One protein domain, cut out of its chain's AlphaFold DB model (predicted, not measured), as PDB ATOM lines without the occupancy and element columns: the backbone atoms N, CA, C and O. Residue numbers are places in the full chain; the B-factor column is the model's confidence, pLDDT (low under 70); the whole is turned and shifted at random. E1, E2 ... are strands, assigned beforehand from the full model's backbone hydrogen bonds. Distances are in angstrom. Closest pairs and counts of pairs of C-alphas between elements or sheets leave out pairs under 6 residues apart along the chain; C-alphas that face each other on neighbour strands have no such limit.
ATOM      1  N   GLU A 403     106.204 193.777 108.521       85.94
ATOM      2  CA  GLU A 403     106.385 195.081 109.153       85.94
ATOM      3  C   GLU A 403     105.168 195.380 110.030       85.94
ATOM      4  O   GLU A 403     104.032 195.287 109.568       85.94
ATOM      5  N   PHE A 404     105.405 195.760 111.286       86.88
ATOM      6  CA  PHE A 404     104.362 196.272 112.168       86.88
ATOM      7  C   PHE A 404     104.649 197.725 112.518       86.88
ATOM      8  O   PHE A 404     105.768 198.064 112.905       86.88
ATOM      9  N   THR A 405     103.625 198.565 112.423       87.31
ATOM     10  CA  THR A 405     103.686 199.973 112.813       87.31
ATOM     11  C   THR A 405     102.491 200.325 113.689       87.31
ATOM     12  O   THR A 405     101.365 199.894 113.435       87.31
ATOM     13  N   LEU A 406     102.754 201.105 114.737       88.44
ATOM     14  CA  LEU A 406     101.742 201.694 115.603       88.44
ATOM     15  C   LEU A 406     101.882 203.212 115.507       88.44
ATOM     16  O   LEU A 406     102.922 203.753 115.879       88.44
ATOM     17  N   CYS A 407     100.855 203.887 114.998       88.88
ATOM     18  CA  CYS A 407     100.881 205.326 114.754       88.88
ATOM     19  C   CYS A 407      99.708 206.018 115.465       88.88
ATOM     20  O   CYS A 407      98.561 205.605 115.287       88.88
ATOM     21  N   PRO A 408      99.942 207.083 116.245       89.50
ATOM     22  CA  PRO A 408      98.883 207.965 116.724       89.50
ATOM     23  C   PRO A 408      98.224 208.699 115.552       89.50
ATOM     24  O   PRO A 408      98.912 209.233 114.687       89.50
ATOM     25  N   VAL A 409      96.893 208.736 115.519       88.25
ATOM     26  CA  VAL A 409      96.113 209.391 114.458       88.25
ATOM     27  C   VAL A 409      94.981 210.200 115.076       88.25
ATOM     28  O   VAL A 409      94.367 209.792 116.063       88.25
ATOM     29  N   VAL A 410      94.671 211.347 114.474       86.19
ATOM     30  CA  VAL A 410      93.527 212.182 114.853       86.19
ATOM     31  C   VAL A 410      92.601 212.344 113.658       86.19
ATOM     32  O   VAL A 410      93.047 212.703 112.569       86.19
ATOM     33  N   LYS A 411      91.306 212.089 113.852       84.31
ATOM     34  CA  LYS A 411      90.274 212.265 112.821       84.31
ATOM     35  C   LYS A 411      89.164 213.192 113.316       84.31
ATOM     36  O   LYS A 411      88.890 213.209 114.513       84.31
ATOM     37  N   PRO A 412      88.500 213.955 112.436       75.06
ATOM     38  CA  PRO A 412      87.320 214.723 112.820       75.06
ATOM     39  C   PRO A 412      86.131 213.791 113.110       75.06
ATOM     40  O   PRO A 412      85.920 212.808 112.401       75.06
ATOM     41  N   ALA A 413      85.324 214.118 114.123       66.69
ATOM     42  CA  ALA A 413      84.132 213.352 114.506       66.69
ATOM     43  C   ALA A 413      82.995 213.404 113.466       66.69
ATOM     44  O   ALA A 413      82.090 212.571 113.500       66.69
ATOM     45  N   SER A 414      83.010 214.376 112.545       60.38
ATOM     46  CA  SER A 414      81.985 214.532 111.509       60.38
ATOM     47  C   SER A 414      82.580 214.755 110.117       60.38
ATOM     48  O   SER A 414      83.662 215.322 109.959       60.38
ATOM     49  N   ILE A 415      81.812 214.362 109.095       52.69
ATOM     50  CA  ILE A 415      82.125 214.537 107.664       52.69
ATOM     51  C   ILE A 415      82.232 216.030 107.286       52.69
ATOM     52  O   ILE A 415      82.833 216.377 106.274       52.69
ATOM     53  N   ALA A 416      81.712 216.938 108.123       52.62
ATOM     54  CA  ALA A 416      81.785 218.381 107.909       52.62
ATOM     55  C   ALA A 416      83.188 218.987 108.154       52.62
ATOM     56  O   ALA A 416      83.327 220.206 108.093       52.62
ATOM     57  N   ASN A 417      84.223 218.170 108.415       49.00
ATOM     58  CA  ASN A 417      85.625 218.592 108.563       49.00
ATOM     59  C   ASN A 417      85.852 219.716 109.590       49.00
ATOM     60  O   ASN A 417      86.768 220.527 109.462       49.00
ATOM     61  N   THR A 418      85.046 219.780 110.649       56.66
ATOM     62  CA  THR A 418      85.300 220.733 111.731       56.66
ATOM     63  C   THR A 418      86.412 220.188 112.630       56.66
ATOM     64  O   THR A 418      86.173 219.272 113.417       56.66
ATOM     65  N   CYS A 419      87.614 220.778 112.563       59.09
ATOM     66  CA  CYS A 419      88.778 220.450 113.411       59.09
ATOM     67  C   CYS A 419      88.513 220.568 114.927       59.09
ATOM     68  O   CYS A 419      89.345 220.177 115.735       59.09
ATOM     69  N   LEU A 420      87.352 221.107 115.306       67.12
ATOM     70  CA  LEU A 420      86.918 221.381 116.670       67.12
ATOM     71  C   LEU A 420      86.359 220.164 117.423       67.12
ATOM     72  O   LEU A 420      86.092 220.282 118.608       67.12
ATOM     73  N   GLN A 421      86.178 219.008 116.779       71.00
ATOM     74  CA  GLN A 421      85.766 217.766 117.454       71.00
ATOM     75  C   GLN A 421      86.685 216.610 117.039       71.00
ATOM     76  O   GLN A 421      86.288 215.768 116.229       71.00
ATOM     77  N   PRO A 422      87.942 216.597 117.507       77.94
ATOM     78  CA  PRO A 422      88.878 215.539 117.172       77.94
ATOM     79  C   PRO A 422      88.570 214.253 117.944       77.94
ATOM     80  O   PRO A 422      88.229 214.275 119.124       77.94
ATOM     81  N   VAL A 423      88.759 213.122 117.276       83.19
ATOM     82  CA  VAL A 423      88.751 211.783 117.864       83.19
ATOM     83  C   VAL A 423      90.134 211.178 117.664       83.19
ATOM     84  O   VAL A 423      90.684 211.198 116.559       83.19
ATOM     85  N   THR A 424      90.709 210.667 118.746       87.00
ATOM     86  CA  THR A 424      92.057 210.097 118.783       87.00
ATOM     87  C   THR A 424      92.025 208.588 118.600       87.00
ATOM     88  O   THR A 424      91.220 207.895 119.222       87.00
ATOM     89  N   TYR A 425      92.930 208.076 117.771       90.62
ATOM     90  CA  TYR A 425      93.071 206.659 117.457       90.62
ATOM     91  C   TYR A 425      94.533 206.234 117.547       90.62
ATOM     92  O   TYR A 425      95.439 207.003 117.231       90.62
ATOM     93  N   LEU A 426      94.760 204.976 117.907       91.44
ATOM     94  CA  LEU A 426      96.011 204.284 117.643       91.44
ATOM     95  C   LEU A 426      95.811 203.399 116.420       91.44
ATOM     96  O   LEU A 426      95.041 202.440 116.441       91.44
ATOM     97  N   ARG A 427      96.485 203.751 115.332       91.38
ATOM     98  CA  ARG A 427      96.472 202.993 114.091       91.38
ATOM     99  C   ARG A 427      97.498 201.881 114.172       91.38
ATOM    100  O   ARG A 427      98.697 202.152 114.172       91.38
ATOM    101  N   ALA A 428      97.021 200.648 114.216       91.69
ATOM    102  CA  ALA A 428      97.857 199.471 114.065       91.69
ATOM    103  C   ALA A 428      97.878 199.066 112.589       91.69
ATOM    104  O   ALA A 428      96.826 198.952 111.956       91.69
ATOM    105  N   CYS A 429      99.071 198.856 112.042       90.19
ATOM    106  CA  CYS A 429      99.252 198.422 110.665       90.19
ATOM    107  C   CYS A 429     100.252 197.266 110.601       90.19
ATOM    108  O   CYS A 429     101.377 197.377 111.091       90.19
ATOM    109  N   ILE A 430      99.825 196.166 109.981       88.31
ATOM    110  CA  ILE A 430     100.645 195.010 109.626       88.31
ATOM    111  C   ILE A 430     100.791 195.007 108.106       88.31
ATOM    112  O   ILE A 430      99.789 195.008 107.393       88.31
ATOM    113  N   LYS A 431     102.024 194.956 107.607       87.88
ATOM    114  CA  LYS A 431     102.318 194.713 106.190       87.88
ATOM    115  C   LYS A 431     103.061 193.398 106.043       87.88
ATOM    116  O   LYS A 431     103.981 193.131 106.816       87.88
ATOM    117  N   THR A 432     102.701 192.607 105.043       84.06
ATOM    118  CA  THR A 432     103.307 191.295 104.784       84.06
ATOM    119  C   THR A 432     103.613 191.165 103.296       84.06
ATOM    120  O   THR A 432     102.788 191.520 102.464       84.06
ATOM    121  N   SER A 433     104.797 190.683 102.920       76.75
ATOM    122  CA  SER A 433     105.129 190.381 101.514       76.75
ATOM    123  C   SER A 433     104.946 188.900 101.179       76.75
ATOM    124  O   SER A 433     105.234 188.468 100.068       76.75
ATOM    125  N   MET A 434     104.521 188.115 102.167       71.38
ATOM    126  CA  MET A 434     104.248 186.687 102.073       71.38
ATOM    127  C   MET A 434     102.858 186.423 102.644       71.38
ATOM    128  O   MET A 434     102.375 187.185 103.490       71.38
ATOM    129  N   PHE A 435     102.226 185.343 102.198       68.31
ATOM    130  CA  PHE A 435     100.986 184.880 102.799       68.31
ATOM    131  C   PHE A 435     101.270 184.391 104.223       68.31
ATOM    132  O   PHE A 435     102.126 183.531 104.419       68.31
ATOM    133  N   LEU A 436     100.577 184.958 105.210       70.25
ATOM    134  CA  LEU A 436     100.693 184.559 106.610       70.25
ATOM    135  C   LEU A 436      99.343 184.042 107.084       70.25
ATOM    136  O   LEU A 436      98.322 184.714 106.922       70.25
ATOM    137  N   GLN A 437      99.340 182.864 107.700       71.06
ATOM    138  CA  GLN A 437      98.129 182.262 108.237       71.06
ATOM    139  C   GLN A 437      97.802 182.885 109.598       71.06
ATOM    140  O   GLN A 437      98.159 182.365 110.655       71.06
ATOM    141  N   LEU A 438      97.135 184.038 109.541       71.50
ATOM    142  CA  LEU A 438      96.705 184.823 110.701       71.50
ATOM    143  C   LEU A 438      95.224 184.598 111.058       71.50
ATOM    144  O   LEU A 438      94.648 185.323 111.867       71.50
ATOM    145  N   GLU A 439      94.598 183.565 110.491       68.62
ATOM    146  CA  GLU A 439      93.259 183.124 110.891       68.62
ATOM    147  C   GLU A 439      93.267 182.702 112.368       68.62
ATOM    148  O   GLU A 439      94.126 181.931 112.790       68.62
ATOM    149  N   HIS A 440      92.320 183.220 113.156       74.81
ATOM    150  CA  HIS A 440      92.239 183.039 114.619       74.81
ATOM    151  C   HIS A 440      93.332 183.742 115.441       74.81
ATOM    152  O   HIS A 440      93.547 183.408 116.611       74.81
ATOM    153  N   TRP A 441      93.994 184.742 114.855       84.00
ATOM    154  CA  TRP A 441      94.877 185.641 115.590       84.00
ATOM    155  C   TRP A 441      94.171 186.944 115.967       84.00
ATOM    156  O   TRP A 441      93.404 187.522 115.191       84.00
ATOM    157  N   GLU A 442      94.500 187.444 117.152       90.31
ATOM    158  CA  GLU A 442      94.049 188.736 117.660       90.31
ATOM    159  C   GLU A 442      95.245 189.616 118.022       90.31
ATOM    160  O   GLU A 442      96.251 189.157 118.560       90.31
ATOM    161  N   LEU A 443      95.137 190.909 117.740       91.69
ATOM    162  CA  LEU A 443      96.042 191.924 118.248       91.69
ATOM    163  C   LEU A 443      95.512 192.417 119.597       91.69
ATOM    164  O   LEU A 443      94.459 193.047 119.659       91.69
ATOM    165  N   SER A 444      96.267 192.163 120.657       92.81
ATOM    166  CA  SER A 444      96.077 192.757 121.977       92.81
ATOM    167  C   SER A 444      96.829 194.080 122.057       92.81
ATOM    168  O   SER A 444      98.052 194.118 121.889       92.81
ATOM    169  N   LEU A 445      96.099 195.160 122.316       92.12
ATOM    170  CA  LEU A 445      96.630 196.483 122.611       92.12
ATOM    171  C   LEU A 445      96.409 196.785 124.094       92.12
ATOM    172  O   LEU A 445      95.299 197.092 124.527       92.12
ATOM    173  N   ASP A 446      97.494 196.720 124.847       89.88
ATOM    174  CA  ASP A 446      97.564 197.007 126.271       89.88
ATOM    175  C   ASP A 446      97.912 198.482 126.489       89.88
ATOM    176  O   ASP A 446      98.970 198.943 126.061       89.88
ATOM    177  N   LEU A 447      97.029 199.227 127.152       87.81
ATOM    178  CA  LEU A 447      97.151 200.662 127.411       87.81
ATOM    179  C   LEU A 447      97.204 200.901 128.916       87.81
ATOM    180  O   LEU A 447      96.181 200.852 129.603       87.81
ATOM    181  N   PHE A 448      98.400 201.176 129.425       84.38
ATOM    182  CA  PHE A 448      98.638 201.398 130.851       84.38
ATOM    183  C   PHE A 448      99.225 202.792 131.100       84.38
ATOM    184  O   PHE A 448     100.015 203.252 130.279       84.38
ATOM    185  N   PRO A 449      98.894 203.472 132.211       78.06
ATOM    186  CA  PRO A 449      99.562 204.715 132.601       78.06
ATOM    187  C   PRO A 449     101.085 204.533 132.684       78.06
ATOM    188  O   PRO A 449     101.561 203.520 133.203       78.06
ATOM    189  N   PHE A 450     101.849 205.479 132.130       69.62
ATOM    190  CA  PHE A 450     103.309 205.361 132.016       69.62
ATOM    191  C   PHE A 450     104.037 205.464 133.372       69.62
ATOM    192  O   PHE A 450     105.002 204.734 133.601       69.62
ATOM    193  N   GLU A 451     103.548 206.302 134.290       63.34
ATOM    194  CA  GLU A 451     104.102 206.474 135.638       63.34
ATOM    195  C   GLU A 451     103.034 206.186 136.699       63.34
ATOM    196  O   GLU A 451     101.862 206.538 136.576       63.34
ATOM    197  N   VAL A 452     103.435 205.435 137.720       49.47
ATOM    198  CA  VAL A 452     102.549 204.766 138.673       49.47
ATOM    199  C   VAL A 452     101.922 205.779 139.637       49.47
ATOM    200  O   VAL A 452     102.445 206.012 140.725       49.47
ATOM    201  N   SER A 453     100.754 206.323 139.296       47.69
ATOM    202  CA  SER A 453      99.749 206.697 140.293       47.69
ATOM    203  C   SER A 453      98.617 205.664 140.228       47.69
ATOM    204  O   SER A 453      98.002 205.399 139.200       47.69
ATOM    205  N   THR A 454      98.421 204.955 141.334       47.38
ATOM    206  CA  THR A 454      97.697 203.675 141.455       47.38
ATOM    207  C   THR A 454      96.172 203.759 141.294       47.38
ATOM    208  O   THR A 454      95.463 202.867 141.762       47.38
ATOM    209  N   LYS A 455      95.638 204.819 140.679       51.91
ATOM    210  CA  LYS A 455      94.190 205.081 140.630       51.91
ATOM    211  C   LYS A 455      93.541 204.812 139.272       51.91
ATOM    212  O   LYS A 455      92.354 204.493 139.261       51.91
ATOM    213  N   ASP A 456      94.293 204.856 138.173       55.22
ATOM    214  CA  ASP A 456      93.745 204.626 136.833       55.22
ATOM    215  C   ASP A 456      93.964 203.166 136.402       55.22
ATOM    216  O   ASP A 456      95.092 202.681 136.293       55.22
ATOM    217  N   ALA A 457      92.867 202.435 136.180       61.75
ATOM    218  CA  ALA A 457      92.924 201.073 135.661       61.75
ATOM    219  C   ALA A 457      93.396 201.089 134.196       61.75
ATOM    220  O   ALA A 457      92.854 201.827 133.374       61.75
ATOM    221  N   GLY A 458      94.391 200.262 133.865       70.81
ATOM    222  CA  GLY A 458      94.779 200.032 132.472       70.81
ATOM    223  C   GLY A 458      93.663 199.361 131.670       70.81
ATOM    224  O   GLY A 458      92.748 198.754 132.233       70.81
ATOM    225  N   MET A 459      93.743 199.462 130.346       82.75
ATOM    226  CA  MET A 459      92.759 198.890 129.428       82.75
ATOM    227  C   MET A 459      93.444 198.020 128.379       82.75
ATOM    228  O   MET A 459      94.403 198.455 127.749       82.75
ATOM    229  N   THR A 460      92.902 196.828 128.145       87.56
ATOM    230  CA  THR A 460      93.325 195.944 127.052       87.56
ATOM    231  C   THR A 460      92.227 195.895 125.996       87.56
ATOM    232  O   THR A 460      91.062 195.654 126.320       87.56
ATOM    233  N   GLN A 461      92.582 196.144 124.737       89.00
ATOM    234  CA  GLN A 461      91.687 196.014 123.585       89.00
ATOM    235  C   GLN A 461      92.145 194.858 122.697       89.00
ATOM    236  O   GLN A 461      93.326 194.777 122.373       89.00
ATOM    237  N   TYR A 462      91.213 194.010 122.264       90.50
ATOM    238  CA  TYR A 462      91.482 192.909 121.338       90.50
ATOM    239  C   TYR A 462      90.895 193.224 119.966       90.50
ATOM    240  O   TYR A 462      89.735 193.630 119.860       90.50
ATOM    241  N   VAL A 463      91.697 193.055 118.917       89.88
ATOM    242  CA  VAL A 463      91.296 193.341 117.536       89.88
ATOM    243  C   VAL A 463      91.621 192.141 116.647       89.88
ATOM    244  O   VAL A 463      92.791 191.780 116.535       89.88
ATOM    245  N   PRO A 464      90.633 191.528 115.973       87.75
ATOM    246  CA  PRO A 464      90.881 190.371 115.120       87.75
ATOM    247  C   PRO A 464      91.711 190.752 113.886       87.75
ATOM    248  O   PRO A 464      91.419 191.734 113.190       87.75
ATOM    249  N   VAL A 465      92.729 189.946 113.583       86.25
ATOM    250  CA  VAL A 465      93.658 190.176 112.466       86.25
ATOM    251  C   VAL A 465      93.133 189.494 111.206       86.25
ATOM    252  O   VAL A 465      93.647 188.484 110.737       86.25
ATOM    253  N   VAL A 466      92.045 190.050 110.671       81.62
ATOM    254  CA  VAL A 466      91.345 189.530 109.488       81.62
ATOM    255  C   VAL A 466      91.124 190.609 108.429       81.62
ATOM    256  O   VAL A 466      90.955 191.794 108.748       81.62
ATOM    257  N   GLY A 467      91.080 190.181 107.163       76.25
ATOM    258  CA  GLY A 467      90.791 191.037 106.009       76.25
ATOM    259  C   GLY A 467      91.975 191.906 105.592       76.25
ATOM    260  O   GLY A 467      91.905 193.128 105.719       76.25
ATOM    261  N   PHE A 468      93.058 191.270 105.135       81.38
ATOM    262  CA  PHE A 468      94.187 191.954 104.507       81.38
ATOM    263  C   PHE A 468      93.799 192.479 103.120       81.38
ATOM    264  O   PHE A 468      93.132 191.787 102.351       81.38
ATOM    265  N   GLU A 469      94.241 193.691 102.802       82.81
ATOM    266  CA  GLU A 469      94.085 194.325 101.498       82.81
ATOM    267  C   GLU A 469      95.379 194.188 100.696       82.81
ATOM    268  O   GLU A 469      96.459 194.592 101.139       82.81
ATOM    269  N   THR A 470      95.275 193.612  99.502       81.81
ATOM    270  CA  THR A 470      96.421 193.399  98.622       81.81
ATOM    271  C   THR A 470      96.819 194.690  97.911       81.81
ATOM    272  O   THR A 470      96.016 195.307  97.209       81.81
ATOM    273  N   HIS A 471      98.087 195.078  98.039       78.00
ATOM    274  CA  HIS A 471      98.669 196.202  97.320       78.00
ATOM    275  C   HIS A 471      99.450 195.738  96.091       78.00
ATOM    276  O   HIS A 471     100.397 194.948  96.169       78.00
ATOM    277  N   TYR A 472      99.073 196.312  94.950       72.88
ATOM    278  CA  TYR A 472      99.705 196.068  93.662       72.88
ATOM    279  C   TYR A 472     100.602 197.239  93.268       72.88
ATOM    280  O   TYR A 472     100.180 198.395  93.278       72.88
ATOM    281  N   GLU A 473     101.814 196.929  92.828       72.88
ATOM    282  CA  GLU A 473     102.668 197.866  92.104       72.88
ATOM    283  C   GLU A 473     102.954 197.298  90.720       72.88
ATOM    284  O   GLU A 473     103.308 196.132  90.580       72.88
ATOM    285  N   GLN A 474     102.785 198.115  89.678       73.50
ATOM    286  CA  GLN A 474     102.997 197.685  88.290       73.50
ATOM    287  C   GLN A 474     102.198 196.417  87.902       73.50
ATOM    288  O   GLN A 474     102.643 195.647  87.059       73.50
ATOM    289  N   HIS A 475     101.001 196.226  88.474       66.50
ATOM    290  CA  HIS A 475     100.134 195.044  88.292       66.50
ATOM    291  C   HIS A 475     100.671 193.734  88.898       66.50
ATOM    292  O   HIS A 475     100.104 192.674  88.650       66.50
ATOM    293  N   MET A 476     101.723 193.798  89.717       62.31
ATOM    294  CA  MET A 476     102.232 192.675  90.506       62.31
ATOM    295  C   MET A 476     101.863 192.885  91.973       62.31
ATOM    296  O   MET A 476     102.015 193.988  92.504       62.31
ATOM    297  N   GLU A 477     101.368 191.835  92.628       69.06
ATOM    298  CA  GLU A 477     101.152 191.852  94.075       69.06
ATOM    299  C   GLU A 477     102.505 192.012  94.770       69.06
ATOM    300  O   GLU A 477     103.420 191.215  94.556       69.06
ATOM    301  N   ARG A 478     102.648 193.078  95.560       75.69
ATOM    302  CA  ARG A 478     103.912 193.395  96.235       75.69
ATOM    303  C   ARG A 478     103.857 193.069  97.719       75.69
ATOM    304  O   ARG A 478     104.839 192.582  98.274       75.69
ATOM    305  N   TYR A 479     102.735 193.387  98.358       81.56
ATOM    306  CA  TYR A 479     102.485 193.111  99.767       81.56
ATOM    307  C   TYR A 479     100.996 193.230 100.087       81.56
ATOM    308  O   TYR A 479     100.238 193.875  99.370       81.56
ATOM    309  N   SER A 480     100.599 192.640 101.202       83.81
ATOM    310  CA  SER A 480      99.274 192.738 101.794       83.81
ATOM    311  C   SER A 480      99.322 193.611 103.047       83.81
ATOM    312  O   SER A 480     100.306 193.587 103.790       83.81
ATOM    313  N   VAL A 481      98.277 194.406 103.279       86.12
ATOM    314  CA  VAL A 481      98.184 195.343 104.406       86.12
ATOM    315  C   VAL A 481      96.928 195.075 105.215       86.12
ATOM    316  O   VAL A 481      95.824 195.026 104.688       86.12
ATOM    317  N   TRP A 482      97.095 194.963 106.522       89.75
ATOM    318  CA  TRP A 482      96.012 195.051 107.486       89.75
ATOM    319  C   TRP A 482      96.198 196.341 108.277       89.75
ATOM    320  O   TRP A 482      97.243 196.550 108.889       89.75
ATOM    321  N   GLU A 483      95.210 197.232 108.240       90.12
ATOM    322  CA  GLU A 483      95.237 198.522 108.937       90.12
ATOM    323  C   GLU A 483      93.931 198.705 109.719       90.12
ATOM    324  O   GLU A 483      92.834 198.551 109.170       90.12
ATOM    325  N   ARG A 484      94.032 199.025 111.013       91.00
ATOM    326  CA  ARG A 484      92.874 199.300 111.874       91.00
ATOM    327  C   ARG A 484      93.140 200.502 112.770       91.00
ATOM    328  O   ARG A 484      94.177 200.588 113.425       91.00
ATOM    329  N   ASP A 485      92.164 201.404 112.816       91.19
ATOM    330  CA  ASP A 485      92.148 202.536 113.740       91.19
ATOM    331  C   ASP A 485      91.446 202.131 115.032       91.19
ATOM    332  O   ASP A 485      90.231 201.924 115.053       91.19
ATOM    333  N   ILE A 486      92.211 202.021 116.111       90.69
ATOM    334  CA  ILE A 486      91.715 201.610 117.422       90.69
ATOM    335  C   ILE A 486      91.404 202.880 118.223       90.69
ATOM    336  O   ILE A 486      92.326 203.654 118.491       90.69
ATOM    337  N   PRO A 487      90.135 203.161 118.574       87.19
ATOM    338  CA  PRO A 487      89.777 204.393 119.264       87.19
ATOM    339  C   PRO A 487      90.416 204.446 120.651       87.19
ATOM    340  O   PRO A 487      90.384 203.478 121.418       87.19
ATOM    341  N   LEU A 488      90.976 205.608 120.977       85.12
ATOM    342  CA  LEU A 488      91.525 205.903 122.290       85.12
ATOM    343  C   LEU A 488      90.582 206.862 123.015       85.12
ATOM    344  O   LEU A 488      90.487 208.037 122.661       85.12
ATOM    345  N   ASP A 489      89.886 206.360 124.035       75.62
ATOM    346  CA  ASP A 489      89.027 207.195 124.873       75.62
ATOM    347  C   ASP A 489      89.866 207.928 125.926       75.62
ATOM    348  O   ASP A 489      90.089 207.442 127.038       75.62
ATOM    349  N   LEU A 490      90.293 209.142 125.579       72.12
ATOM    350  CA  LEU A 490      91.001 210.048 126.488       72.12
ATOM    351  C   LEU A 490      90.156 210.467 127.707       72.12
ATOM    352  O   LEU A 490      90.645 211.175 128.589       72.12
ATOM    353  N   ASN A 491      88.883 210.052 127.793       63.50
ATOM    354  CA  ASN A 491      88.113 210.190 129.024       63.50
ATOM    355  C   ASN A 491      88.429 209.151 130.083       63.50
ATOM    356  O   ASN A 491      88.256 209.456 131.263       63.50
ATOM    357  N   ARG A 492      88.851 207.961 129.662       66.06
ATOM    358  CA  ARG A 492      89.109 206.810 130.533       66.06
ATOM    359  C   ARG A 492      90.591 206.610 130.801       66.06
ATOM    360  O   ARG A 492      90.936 206.089 131.851       66.06
ATOM    361  N   CYS A 493      91.443 207.032 129.871       69.12
ATOM    362  CA  CYS A 493      92.886 206.871 129.969       69.12
ATOM    363  C   CYS A 493      93.564 208.247 129.968       69.12
ATOM    364  O   CYS A 493      93.422 209.016 129.015       69.12
ATOM    365  N   SER A 494      94.293 208.559 131.038       71.56
ATOM    366  CA  SER A 494      95.103 209.770 131.157       71.56
ATOM    367  C   SER A 494      96.442 209.577 130.428       71.56
ATOM    368  O   SER A 494      97.102 208.551 130.559       71.56
ATOM    369  N   LEU A 495      96.830 210.549 129.599       77.56
ATOM    370  CA  LEU A 495      98.137 210.554 128.935       77.56
ATOM    371  C   LEU A 495      99.215 211.072 129.909       77.56
ATOM    372  O   LEU A 495      98.928 212.010 130.660       77.56
ATOM    373  N   PRO A 496     100.456 210.545 129.866       79.12
ATOM    374  CA  PRO A 496     100.991 209.599 128.890       79.12
ATOM    375  C   PRO A 496     100.673 208.126 129.197       79.12
ATOM    376  O   PRO A 496     100.652 207.689 130.348       79.12
ATOM    377  N   LEU A 497     100.491 207.341 128.135       83.88
ATOM    378  CA  LEU A 497     100.185 205.913 128.192       83.88
ATOM    379  C   LEU A 497     101.323 205.090 127.598       83.88
ATOM    380  O   LEU A 497     101.805 205.373 126.506       83.88
ATOM    381  N   LYS A 498     101.685 204.006 128.273       88.00
ATOM    382  CA  LYS A 498     102.466 202.912 127.713       88.00
ATOM    383  C   LYS A 498     101.540 201.998 126.907       88.00
ATOM    384  O   LYS A 498     100.760 201.237 127.479       88.00
ATOM    385  N   ALA A 499     101.641 202.078 125.584       89.38
ATOM    386  CA  ALA A 499     100.937 201.216 124.644       89.38
ATOM    387  C   ALA A 499     101.814 200.015 124.269       89.38
ATOM    388  O   ALA A 499     102.886 200.189 123.690       89.38
ATOM    389  N   THR A 500     101.359 198.801 124.575       90.44
ATOM    390  CA  THR A 500     102.044 197.548 124.219       90.44
ATOM    391  C   THR A 500     101.172 196.743 123.263       90.44
ATOM    392  O   THR A 500     100.001 196.505 123.535       90.44
ATOM    393  N   CYS A 501     101.732 196.341 122.123       91.06
ATOM    394  CA  CYS A 501     101.043 195.543 121.108       91.06
ATOM    395  C   CYS A 501     101.556 194.106 121.123       91.06
ATOM    396  O   CYS A 501     102.762 193.886 120.978       91.06
ATOM    397  N   THR A 502     100.645 193.143 121.222       90.25
ATOM    398  CA  THR A 502     100.952 191.710 121.266       90.25
ATOM    399  C   THR A 502     100.012 190.950 120.337       90.25
ATOM    400  O   THR A 502      98.800 191.084 120.450       90.25
ATOM    401  N   LEU A 503     100.549 190.129 119.437       89.38
ATOM    402  CA  LEU A 503      99.760 189.158 118.678       89.38
ATOM    403  C   LEU A 503      99.472 187.932 119.541       89.38
ATOM    404  O   LEU A 503     100.385 187.383 120.158       89.38
ATOM    405  N   ILE A 504      98.219 187.497 119.565       87.25
ATOM    406  CA  ILE A 504      97.746 186.352 120.334       87.25
ATOM    407  C   ILE A 504      97.133 185.336 119.379       87.25
ATOM    408  O   ILE A 504      96.241 185.671 118.606       87.25
ATOM    409  N   MET A 505      97.608 184.095 119.449       81.69
ATOM    410  CA  MET A 505      96.980 182.964 118.768       81.69
ATOM    411  C   MET A 505      96.006 182.282 119.733       81.69
ATOM    412  O   MET A 505      96.413 181.835 120.812       81.69
ATOM    413  N   ILE A 506      94.736 182.180 119.336       69.00
ATOM    414  CA  ILE A 506      93.699 181.498 120.116       69.00
ATOM    415  C   ILE A 506      93.674 180.022 119.709       69.00
ATOM    416  O   ILE A 506      93.207 179.671 118.629       69.00
ATOM    417  N   SER A 507      94.183 179.151 120.582       63.16
ATOM    418  CA  SER A 507      94.086 177.694 120.421       63.16
ATOM    419  C   SER A 507      92.864 177.138 121.159       63.16
ATOM    420  O   SER A 507      92.514 177.609 122.244       63.16
ATOM    421  N   SER A 508      92.246 176.089 120.607       57.44
ATOM    422  CA  SER A 508      91.104 175.376 121.200       57.44
ATOM    423  C   SER A 508      91.389 174.769 122.584       57.44
ATOM    424  O   SER A 508      90.451 174.412 123.292       57.44
ATOM    425  N   GLU A 509      92.660 174.678 122.998       53.78
ATOM    426  CA  GLU A 509      93.103 174.073 124.267       53.78
ATOM    427  C   GLU A 509      93.474 175.084 125.385       53.78
ATOM    428  O   GLU A 509      94.244 174.758 126.285       53.78
ATOM    429  N   GLN A 510      92.946 176.316 125.371       54.03
ATOM    430  CA  GLN A 510      93.154 177.352 126.417       54.03
ATOM    431  C   GLN A 510      94.605 177.843 126.640       54.03
ATOM    432  O   GLN A 510      94.837 178.688 127.506       54.03
ATOM    433  N   LYS A 511      95.598 177.376 125.875       56.41
ATOM    434  CA  LYS A 511      96.952 177.956 125.884       56.41
ATOM    435  C   LYS A 511      97.061 179.061 124.836       56.41
ATOM    436  O   LYS A 511      97.159 178.786 123.646       56.41
ATOM    437  N   GLU A 512      97.067 180.307 125.299       70.94
ATOM    438  CA  GLU A 512      97.338 181.486 124.472       70.94
ATOM    439  C   GLU A 512      98.842 181.609 124.187       70.94
ATOM    440  O   GLU A 512      99.652 181.724 125.112       70.94
ATOM    441  N   LEU A 513      99.226 181.626 122.909       77.44
ATOM    442  CA  LEU A 513     100.583 182.007 122.508       77.44
ATOM    443  C   LEU A 513     100.621 183.512 122.260       77.44
ATOM    444  O   LEU A 513      99.797 184.031 121.511       77.44
ATOM    445  N   ARG A 514     101.578 184.205 122.885       81.88
ATOM    446  CA  ARG A 514     101.696 185.669 122.858       81.88
ATOM    447  C   ARG A 514     103.009 186.100 122.219       81.88
ATOM    448  O   ARG A 514     104.077 185.652 122.634       81.88
ATOM    449  N   PHE A 515     102.927 187.010 121.257       82.81
ATOM    450  CA  PHE A 515     104.059 187.498 120.476       82.81
ATOM    451  C   PHE A 515     104.126 189.032 120.524       82.81
ATOM    452  O   PHE A 515     103.300 189.699 119.897       82.81
ATOM    453  N   PRO A 516     105.073 189.626 121.273       84.62
ATOM    454  CA  PRO A 516     105.171 191.076 121.396       84.62
ATOM    455  C   PRO A 516     105.631 191.701 120.075       84.62
ATOM    456  O   PRO A 516     106.653 191.311 119.515       84.62
ATOM    457  N   LEU A 517     104.899 192.705 119.596       83.75
ATOM    458  CA  LEU A 517     105.185 193.394 118.336       83.75
ATOM    459  C   LEU A 517     105.848 194.753 118.549       83.75
ATOM    460  O   LEU A 517     106.900 195.026 117.974       83.75
ATOM    461  N   ALA A 518     105.257 195.606 119.386       84.12
ATOM    462  CA  ALA A 518     105.751 196.961 119.615       84.12
ATOM    463  C   ALA A 518     105.399 197.480 121.006       84.12
ATOM    464  O   ALA A 518     104.503 196.971 121.677       84.12
ATOM    465  N   GLU A 519     106.118 198.518 121.412       86.00
ATOM    466  CA  GLU A 519     105.864 199.296 122.616       86.00
ATOM    467  C   GLU A 519     106.131 200.763 122.294       86.00
ATOM    468  O   GLU A 519     107.142 201.072 121.662       86.00
ATOM    469  N   MET A 520     105.222 201.642 122.699       86.00
ATOM    470  CA  MET A 520     105.302 203.082 122.463       86.00
ATOM    471  C   MET A 520     104.747 203.826 123.675       86.00
ATOM    472  O   MET A 520     103.773 203.382 124.284       86.00
ATOM    473  N   ILE A 521     105.344 204.968 124.010       85.75
ATOM    474  CA  ILE A 521     104.794 205.895 125.000       85.75
ATOM    475  C   ILE A 521     104.011 206.953 124.229       85.75
ATOM    476  O   ILE A 521     104.566 207.656 123.395       85.75
ATOM    477  N   VAL A 522     102.712 207.046 124.478       88.00
ATOM    478  CA  VAL A 522     101.796 207.948 123.777       88.00
ATOM    479  C   VAL A 522     101.449 209.111 124.695       88.00
ATOM    480  O   VAL A 522     101.132 208.890 125.857       88.00
ATOM    481  N   ASP A 523     101.464 210.344 124.191       86.62
ATOM    482  CA  ASP A 523     101.213 211.564 124.975       86.62
ATOM    483  C   ASP A 523     100.382 212.600 124.185       86.62
ATOM    484  O   ASP A 523      99.938 212.335 123.069       86.62
TER     485      ASP A 523
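Overview. This is residues 403 to 523 of the 752 residues of an uncharacterized protein of Rhizopus microsporus ATCC 52813 (UniProt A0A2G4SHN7). Two strongly twisted sheets of four strands each, E1 E2 E6 E5 and E4 E3 E7 E8, are partly face to face as a sandwich, with their strands crossed at 46 degrees. The first sheet is curled, and its edge strand E5 lies out beyond the part that the second sheet covers; the edge strands E1 and E8 come together along one side of the sandwich. The printed part has 121 residues with no named helix and eight named strands in the order E1 to E8, and its class is all strand. Both sheets are antiparallel throughout, one in the order E1 - E2 - E6 - E5 and the other in the order E4 - E3 - E7 - E8. The whole is only just loose, close to compact, with a radius of gyration of the C-alphas of 16.5 A, and its outline is flat, spanning 48 by 46 by 21 A.

Arrangement. E1, residues 403 to 412, and E2, residues 422 to 432, form a hairpin, antiparallel at 157 degrees, with N 405 and O 429 2.9 A apart, within hydrogen-bond range. On the other side of E2 is E6, residues 476 to 487, antiparallel at 149 degrees, with N 428 and O 484 3.0 A apart. E6 forms a hairpin with the edge strand E5, residues 469 to 473, antiparallel at 138 degrees, with N 471 and O 479 2.8 A apart. From edge to edge of this sheet the way across it turns by 76 degrees. In the other sheet, E3, residues 441 to 449, and the edge strand E4, residues 459 to 464, form a hairpin at 161 degrees, with N 445 and O 461 2.8 A apart. E3 is also the antiparallel neighbour of E7, residues 497 to 505, at 160 degrees, with N 444 and O 502 2.8 A apart. E7 and the edge strand E8, residues 513 to 522, form a hairpin at 161 degrees, with N 503 and O 515 2.8 A apart. Across this sheet the way turns by 5 degrees. Between the two sheets, 35 pairs of C-alphas are within 10 A, and the parts that face each other are 10.1 A apart centre to centre. The closest C-alphas of E1 and E8 are those of Phe 404 and Leu 517, 6.9 A apart. E4 and E6 are near each other, with 7 pairs of C-alphas within 10 A. E5 is apart from E3, E4, E7 and E8.

Along the chain. E1 begins at C-alpha 403, at (106.385, 195.081, 109.153), measures 27.6 A from first to last C-alpha, and bends by 51 degrees at residue 408. E2 measures 30.8 A and E3 26.0 A. E4 and E5 have 6 and 5 residues. E6, the longest strand with 12 residues, measures 33.5 A and begins at C-alpha 476, at (102.232, 192.675, 90.506). E7 measures 25.0 A. E8 measures 26.0 A, bends by 53 degrees at residue 517, and ends at C-alpha 522, at (101.796, 207.948, 123.777).

Size, cuts and confidence. The two C-alphas farthest apart are those of Thr 454 and His 475, 53.9 A. The printed part, residues 403 to 523, has no cut. The links E4 to E5 and E5 to E6 are tight, the other links are short, and none is long. The sheet changes at the links E2 to E3, E4 to E5 and E6 to E7. The mean pLDDT of the printed part is 77.9, and 30 residues are under 70, among them residues 413 to 420, 450 to 457 and 506 to 511.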